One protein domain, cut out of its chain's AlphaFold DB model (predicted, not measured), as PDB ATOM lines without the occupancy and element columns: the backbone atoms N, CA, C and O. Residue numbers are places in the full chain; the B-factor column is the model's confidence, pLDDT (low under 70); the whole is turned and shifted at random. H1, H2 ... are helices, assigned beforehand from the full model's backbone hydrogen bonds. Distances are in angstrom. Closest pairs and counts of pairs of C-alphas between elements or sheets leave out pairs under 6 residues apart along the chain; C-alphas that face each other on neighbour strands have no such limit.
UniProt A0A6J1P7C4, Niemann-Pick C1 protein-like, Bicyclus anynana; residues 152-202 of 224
ATOM      1  N   GLY A 152      -6.750 -29.364  92.834       86.88
ATOM      2  CA  GLY A 152      -5.612 -29.013  93.679       86.88
ATOM      3  C   GLY A 152      -4.927 -27.716  93.232       86.88
ATOM      4  O   GLY A 152      -5.304 -27.130  92.213       86.88
ATOM      5  N   PRO A 153      -3.899 -27.268  93.970       87.94
ATOM      6  CA  PRO A 153      -3.010 -26.204  93.515       87.94
ATOM      7  C   PRO A 153      -2.374 -26.546  92.153       87.94
ATOM      8  O   PRO A 153      -2.063 -27.717  91.913       87.94
ATOM      9  N   PRO A 154      -2.170 -25.562  91.256       89.75
ATOM     10  CA  PRO A 154      -1.518 -25.800  89.972       89.75
ATOM     11  C   PRO A 154      -0.047 -26.183  90.170       89.75
ATOM     12  O   PRO A 154       0.640 -25.626  91.024       89.75
ATOM     13  N   VAL A 155       0.440 -27.112  89.347       88.81
ATOM     14  CA  VAL A 155       1.849 -27.523  89.304       88.81
ATOM     15  C   VAL A 155       2.470 -26.990  88.019       88.81
ATOM     16  O   VAL A 155       1.889 -27.135  86.943       88.81
ATOM     17  N   TYR A 156       3.651 -26.385  88.126       90.50
ATOM     18  CA  TYR A 156       4.390 -25.844  86.989       90.50
ATOM     19  C   TYR A 156       5.614 -26.710  86.706       90.50
ATOM     20  O   TYR A 156       6.498 -26.850  87.548       90.50
ATOM     21  N   PHE A 157       5.678 -27.274  85.502       89.56
ATOM     22  CA  PHE A 157       6.836 -28.026  85.031       89.56
ATOM     23  C   PHE A 157       7.762 -27.071  84.283       89.56
ATOM     24  O   PHE A 157       7.488 -26.686  83.147       89.56
ATOM     25  N   VAL A 158       8.828 -26.638  84.954       89.25
ATOM     26  CA  VAL A 158       9.790 -25.680  84.403       89.25
ATOM     27  C   VAL A 158      10.958 -26.438  83.785       89.25
ATOM     28  O   VAL A 158      11.651 -27.188  84.467       89.25
ATOM     29  N   VAL A 159      11.186 -26.221  82.491       86.12
ATOM     30  CA  VAL A 159      12.360 -26.744  81.790       86.12
ATOM     31  C   VAL A 159      13.484 -25.723  81.918       86.12
ATOM     32  O   VAL A 159      13.437 -24.643  81.332       86.12
ATOM     33  N   THR A 160      14.486 -26.057  82.721       85.50
ATOM     34  CA  THR A 160      15.690 -25.247  82.925       85.50
ATOM     35  C   THR A 160      16.748 -25.558  81.873       85.50
ATOM     36  O   THR A 160      16.989 -26.723  81.560       85.50
ATOM     37  N   ASP A 161      17.432 -24.525  81.385       75.50
ATOM     38  CA  ASP A 161      18.472 -24.634  80.358       75.50
ATOM     39  C   ASP A 161      19.847 -25.034  80.935       75.50
ATOM     40  O   ASP A 161      20.816 -24.280  80.889       75.50
ATOM     41  N   HIS A 162      19.936 -26.209  81.566       63.75
ATOM     42  CA  HIS A 162      21.191 -26.673  82.177       63.75
ATOM     43  C   HIS A 162      22.197 -27.259  81.169       63.75
ATOM     44  O   HIS A 162      23.378 -27.352  81.498       63.75
ATOM     45  N   GLU A 163      21.763 -27.608  79.953       64.75
ATOM     46  CA  GLU A 163      22.601 -28.245  78.920       64.75
ATOM     47  C   GLU A 163      22.628 -27.492  77.573       64.75
ATOM     48  O   GLU A 163      23.166 -28.012  76.598       64.75
ATOM     49  N   GLY A 164      22.105 -26.260  77.493       74.06
ATOM     50  CA  GLY A 164      22.053 -25.505  76.234       74.06
ATOM     51  C   GLY A 164      21.007 -26.073  75.273       74.06
ATOM     52  O   GLY A 164      21.312 -26.410  74.130       74.06
ATOM     53  N   LEU A 165      19.778 -26.230  75.760       82.44
ATOM     54  CA  LEU A 165      18.656 -26.796  75.030       82.44
ATOM     55  C   LEU A 165      18.174 -25.809  73.951       82.44
ATOM     56  O   LEU A 165      17.453 -24.851  74.235       82.44
ATOM     57  N   ASP A 166      18.561 -26.041  72.695       86.94
ATOM     58  CA  ASP A 166      18.136 -25.200  71.574       86.94
ATOM     59  C   ASP A 166      16.713 -25.551  71.121       86.94
ATOM     60  O   ASP A 166      16.473 -26.524  70.406       86.94
ATOM     61  N   TYR A 167      15.748 -24.712  71.497       87.19
ATOM     62  CA  TYR A 167      14.353 -24.836  71.065       87.19
ATOM     63  C   TYR A 167      14.146 -24.613  69.563       87.19
ATOM     64  O   TYR A 167      13.053 -24.867  69.053       87.19
ATOM     65  N   SER A 168      15.154 -24.119  68.848       89.00
ATOM     66  CA  SER A 168      15.109 -23.975  67.394       89.00
ATOM     67  C   SER A 168      15.267 -25.323  66.691       89.00
ATOM     68  O   SER A 168      14.779 -25.480  65.569       89.00
ATOM     69  N   ASP A 169      15.908 -26.296  67.345       90.69
ATOM     70  CA  ASP A 169      16.125 -27.625  66.789       90.69
ATOM     71  C   ASP A 169      14.836 -28.462  66.808       90.69
ATOM     72  O   ASP A 169      14.068 -28.482  67.774       90.69
ATOM     73  N   ARG A 170      14.596 -29.190  65.715       88.31
ATOM     74  CA  ARG A 170      13.404 -30.027  65.547       88.31
ATOM     75  C   ARG A 170      13.392 -31.201  66.510       88.31
ATOM     76  O   ARG A 170      12.322 -31.579  66.978       88.31
ATOM     77  N   ASP A 171      14.553 -31.768  66.816       87.69
ATOM     78  CA  ASP A 171      14.631 -32.916  67.718       87.69
ATOM     79  C   ASP A 171      14.269 -32.515  69.157       87.69
ATOM     80  O   ASP A 171      13.512 -33.222  69.825       87.69
ATOM     81  N   VAL A 172      14.683 -31.320  69.589       88.00
ATOM     82  CA  VAL A 172      14.289 -30.723  70.876       88.00
ATOM     83  C   VAL A 172      12.804 -30.347  70.888       88.00
ATOM     84  O   VAL A 172      12.100 -30.634  71.859       88.00
ATOM     85  N   GLN A 173      12.276 -29.774  69.801       88.94
ATOM     86  CA  GLN A 173      10.839 -29.490  69.680       88.94
ATOM     87  C   GLN A 173       9.993 -30.764  69.792       88.94
ATOM     88  O   GLN A 173       8.990 -30.767  70.507       88.94
ATOM     89  N   ASN A 174      10.422 -31.860  69.156       90.50
ATOM     90  CA  ASN A 174       9.741 -33.156  69.200       90.50
ATOM     91  C   ASN A 174       9.717 -33.777  70.605       90.50
ATOM     92  O   ASN A 174       8.803 -34.549  70.907       90.50
ATOM     93  N   LEU A 175      10.694 -33.441  71.453       88.81
ATOM     94  CA  LEU A 175      10.755 -33.839  72.863       88.81
ATOM     95  C   LEU A 175       9.857 -32.984  73.771       88.81
ATOM     96  O   LEU A 175       9.501 -33.429  74.861       88.81
ATOM     97  N   MET A 176       9.451 -31.791  73.338       89.19
ATOM     98  CA  MET A 176       8.584 -30.899  74.119       89.19
ATOM     99  C   MET A 176       7.115 -30.965  73.698       89.19
ATOM    100  O   MET A 176       6.221 -30.894  74.541       89.19
ATOM    101  N   CYS A 177       6.839 -31.099  72.401       89.88
ATOM    102  CA  CYS A 177       5.489 -30.992  71.861       89.88
ATOM    103  C   CYS A 177       4.614 -32.223  72.160       89.88
ATOM    104  O   CYS A 177       5.101 -33.341  72.281       89.88
ATOM    105  N   GLY A 178       3.295 -32.031  72.264       88.38
ATOM    106  CA  GLY A 178       2.315 -33.107  72.520       88.38
ATOM    107  C   GLY A 178       1.408 -33.424  71.330       88.38
ATOM    108  O   GLY A 178       0.354 -34.030  71.495       88.38
ATOM    109  N   THR A 179       1.755 -32.939  70.138       85.00
ATOM    110  CA  THR A 179       0.896 -32.989  68.948       85.00
ATOM    111  C   THR A 179       1.342 -34.065  67.954       85.00
ATOM    112  O   THR A 179       2.146 -34.946  68.250       85.00
ATOM    113  N   ARG A 180       0.826 -33.996  66.723       82.94
ATOM    114  CA  ARG A 180       1.249 -34.873  65.628       82.94
ATOM    115  C   ARG A 180       2.745 -34.693  65.332       82.94
ATOM    116  O   ARG A 180       3.219 -33.563  65.326       82.94
ATOM    117  N   TYR A 181       3.426 -35.801  65.025       84.81
ATOM    118  CA  TYR A 181       4.868 -35.896  64.721       84.81
ATOM    119  C   TYR A 181       5.830 -35.702  65.906       84.81
ATOM    120  O   TYR A 181       7.038 -35.785  65.710       84.81
ATOM    121  N   CYS A 182       5.309 -35.524  67.120       88.56
ATOM    122  CA  CYS A 182       6.110 -35.473  68.340       88.56
ATOM    123  C   CYS A 182       6.491 -36.876  68.821       88.56
ATOM    124  O   CYS A 182       5.861 -37.874  68.454       88.56
ATOM    125  N   LYS A 183       7.523 -36.952  69.662       88.81
ATOM    126  CA  LYS A 183       7.956 -38.212  70.263       88.81
ATOM    127  C   LYS A 183       6.939 -38.662  71.322       88.81
ATOM    128  O   LYS A 183       6.371 -37.837  72.032       88.81
ATOM    129  N   ASN A 184       6.705 -39.969  71.443       86.19
ATOM    130  CA  ASN A 184       5.708 -40.510  72.384       86.19
ATOM    131  C   ASN A 184       6.090 -40.310  73.863       86.19
ATOM    132  O   ASN A 184       5.232 -40.376  74.736       86.19
ATOM    133  N   ASP A 185       7.371 -40.085  74.137       89.06
ATOM    134  CA  ASP A 185       7.952 -39.779  75.442       89.06
ATOM    135  C   ASP A 185       8.228 -38.276  75.617       89.06
ATOM    136  O   ASP A 185       9.048 -37.909  76.456       89.06
ATOM    137  N   SER A 186       7.567 -37.401  74.852       91.75
ATOM    138  CA  SER A 186       7.701 -35.957  75.037       91.75
ATOM    139  C   SER A 186       7.152 -35.494  76.387       91.75
ATOM    140  O   SER A 186       6.258 -36.123  76.958       91.75
ATOM    141  N   VAL A 187       7.638 -34.354  76.880       90.50
ATOM    142  CA  VAL A 187       7.211 -33.778  78.166       90.50
ATOM    143  C   VAL A 187       5.688 -33.618  78.215       90.50
ATOM    144  O   VAL A 187       5.042 -34.119  79.133       90.50
ATOM    145  N   ALA A 188       5.086 -33.010  77.190       91.44
ATOM    146  CA  ALA A 188       3.636 -32.833  77.127       91.44
ATOM    147  C   ALA A 188       2.862 -34.168  77.132       91.44
ATOM    148  O   ALA A 188       1.818 -34.268  77.778       91.44
ATOM    149  N   MET A 189       3.372 -35.205  76.456       90.56
ATOM    150  CA  MET A 189       2.720 -36.518  76.408       90.56
ATOM    151  C   MET A 189       2.873 -37.297  77.724       90.56
ATOM    152  O   MET A 189       1.940 -37.976  78.164       90.56
ATOM    153  N   GLN A 190       4.016 -37.173  78.399       90.75
ATOM    154  CA  GLN A 190       4.233 -37.741  79.731       90.75
ATOM    155  C   GLN A 190       3.302 -37.111  80.774       90.75
ATOM    156  O   GLN A 190       2.689 -37.834  81.559       90.75
ATOM    157  N   LEU A 191       3.125 -35.786  80.745       91.06
ATOM    158  CA  LEU A 191       2.167 -35.101  81.617       91.06
ATOM    159  C   LEU A 191       0.734 -35.591  81.365       91.06
ATOM    160  O   LEU A 191       0.033 -35.954  82.308       91.06
ATOM    161  N   TYR A 192       0.323 -35.665  80.096       89.56
ATOM    162  CA  TYR A 192      -1.023 -36.103  79.721       89.56
ATOM    163  C   TYR A 192      -1.302 -37.564  80.116       89.56
ATOM    164  O   TYR A 192      -2.349 -37.887  80.677       89.56
ATOM    165  N   SER A 193      -0.354 -38.468  79.857       89.25
ATOM    166  CA  SER A 193      -0.482 -39.879  80.247       89.25
ATOM    167  C   SER A 193      -0.465 -40.074  81.767       89.25
ATOM    168  O   SER A 193      -1.210 -40.912  82.281       89.25
ATOM    169  N   GLY A 194       0.319 -39.273  82.497       86.31
ATOM    170  CA  GLY A 194       0.320 -39.246  83.957       86.31
ATOM    171  C   GLY A 194      -1.028 -38.806  84.533       86.31
ATOM    172  O   GLY A 194      -1.548 -39.456  85.441       86.31
ATOM    173  N   GLU A 195      -1.637 -37.764  83.964       83.75
ATOM    174  CA  GLU A 195      -2.984 -37.312  84.332       83.75
ATOM    175  C   GLU A 195      -4.028 -38.415  84.102       83.75
ATOM    176  O   GLU A 195      -4.802 -38.750  85.004       83.75
ATOM    177  N   LEU A 196      -3.999 -39.059  82.932       83.44
ATOM    178  CA  LEU A 196      -4.910 -40.156  82.605       83.44
ATOM    179  C   LEU A 196      -4.759 -41.344  83.575       83.44
ATOM    180  O   LEU A 196      -5.749 -41.960  83.986       83.44
ATOM    181  N   HIS A 197      -3.529 -41.657  83.985       83.25
ATOM    182  CA  HIS A 197      -3.263 -42.710  84.964       83.25
ATOM    183  C   HIS A 197      -3.817 -42.361  86.358       83.25
ATOM    184  O   HIS A 197      -4.382 -43.218  87.041       83.25
ATOM    185  N   LEU A 198      -3.714 -41.098  86.787       78.75
ATOM    186  CA  LEU A 198      -4.287 -40.648  88.061       78.75
ATOM    187  C   LEU A 198      -5.817 -40.744  88.077       78.75
ATOM    188  O   LEU A 198      -6.386 -41.185  89.077       78.75
ATOM    189  N   LEU A 199      -6.479 -40.407  86.967       76.50
ATOM    190  CA  LEU A 199      -7.939 -40.488  86.852       76.50
ATOM    191  C   LEU A 199      -8.458 -41.934  86.840       76.50
ATOM    192  O   LEU A 199      -9.517 -42.215  87.396       76.50
ATOM    193  N   THR A 200      -7.710 -42.865  86.243       77.75
ATOM    194  CA  THR A 200      -8.108 -44.284  86.141       77.75
ATOM    195  C   THR A 200      -7.805 -45.102  87.398       77.75
ATOM    196  O   THR A 200      -8.530 -46.049  87.694       77.75
ATOM    197  N   SER A 201      -6.776 -44.742  88.174       70.50
ATOM    198  CA  SER A 201      -6.369 -45.511  89.360       70.50
ATOM    199  C   SER A 201      -7.260 -45.294  90.596       70.50
ATOM    200  O   SER A 201      -7.061 -45.990  91.595       70.50
ATOM    201  N   GLY A 202      -8.201 -44.342  90.580       56.44
ATOM    202  CA  GLY A 202      -9.179 -44.141  91.661       56.44
ATOM    203  C   GLY A 202      -8.583 -43.868  93.052       56.44
ATOM    204  O   GLY A 202      -9.270 -44.055  94.054       56.44
TER     205      GLY A 202
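What this domain is: This is residues 152 to 202 of the 224 residues of the protein "Niemann-Pick C1 protein-like" of Bicyclus anynana (UniProt A0A6J1P7C4). Picture a flat, open U: the unnamed stretch of residues 152 to 163 makes one arm, residues 164 to 169 cross over at the base, and the helices H1 and H2 come back as the other arm. H1 and H2 follow each other nearly in line, and the link of residues 177 to 186 loops out where they meet; residues 194 to 202 stick out at the far end. The printed part has 51 residues with two named helices, H1 then H2, and no named strand; its class is all helix, though only 21 residues are in named elements. It is loose, with a radius of gyration of the C-alphas of 13.0 A, and spans 39 by 25 by 13 A.

Where its parts are: Start at C-alpha 152, at (-5.612, -29.013, 93.679); residues 152 to 169 hold no named element. Find C-alpha 170 at (13.404, -30.027, 65.547), where H1 begins; it runs through residue 176. H2, residues 187 to 200, runs 20.2 A from its first to its last C-alpha and ends at (-8.108, -44.284, 86.141).

How they stand to each other: Look at Met 176 and Val 187, whose C-alphas, 5.2 A apart, are the closest of H1 and H2. The helices only just touch, with 3 pairs of C-alphas within 8 A, and H2 does so with residues 187 to 188 alone. They run the same way at a shallow tilt of 27 degrees. In H1 and H2 every O i to N i+4 pair is within hydrogen-bond range.

The domain as a whole: The C-alphas farthest apart are those of Ser 168 and Gly 202, 39.8 A. The printed part has no cut, and the link from H1 to H2 is short. Residues 194 to 202, of which 194 to 200 belong to H2, stand free. The mean pLDDT of the printed part is 85.0; residues 162 to 163 and residue 202 are under 70.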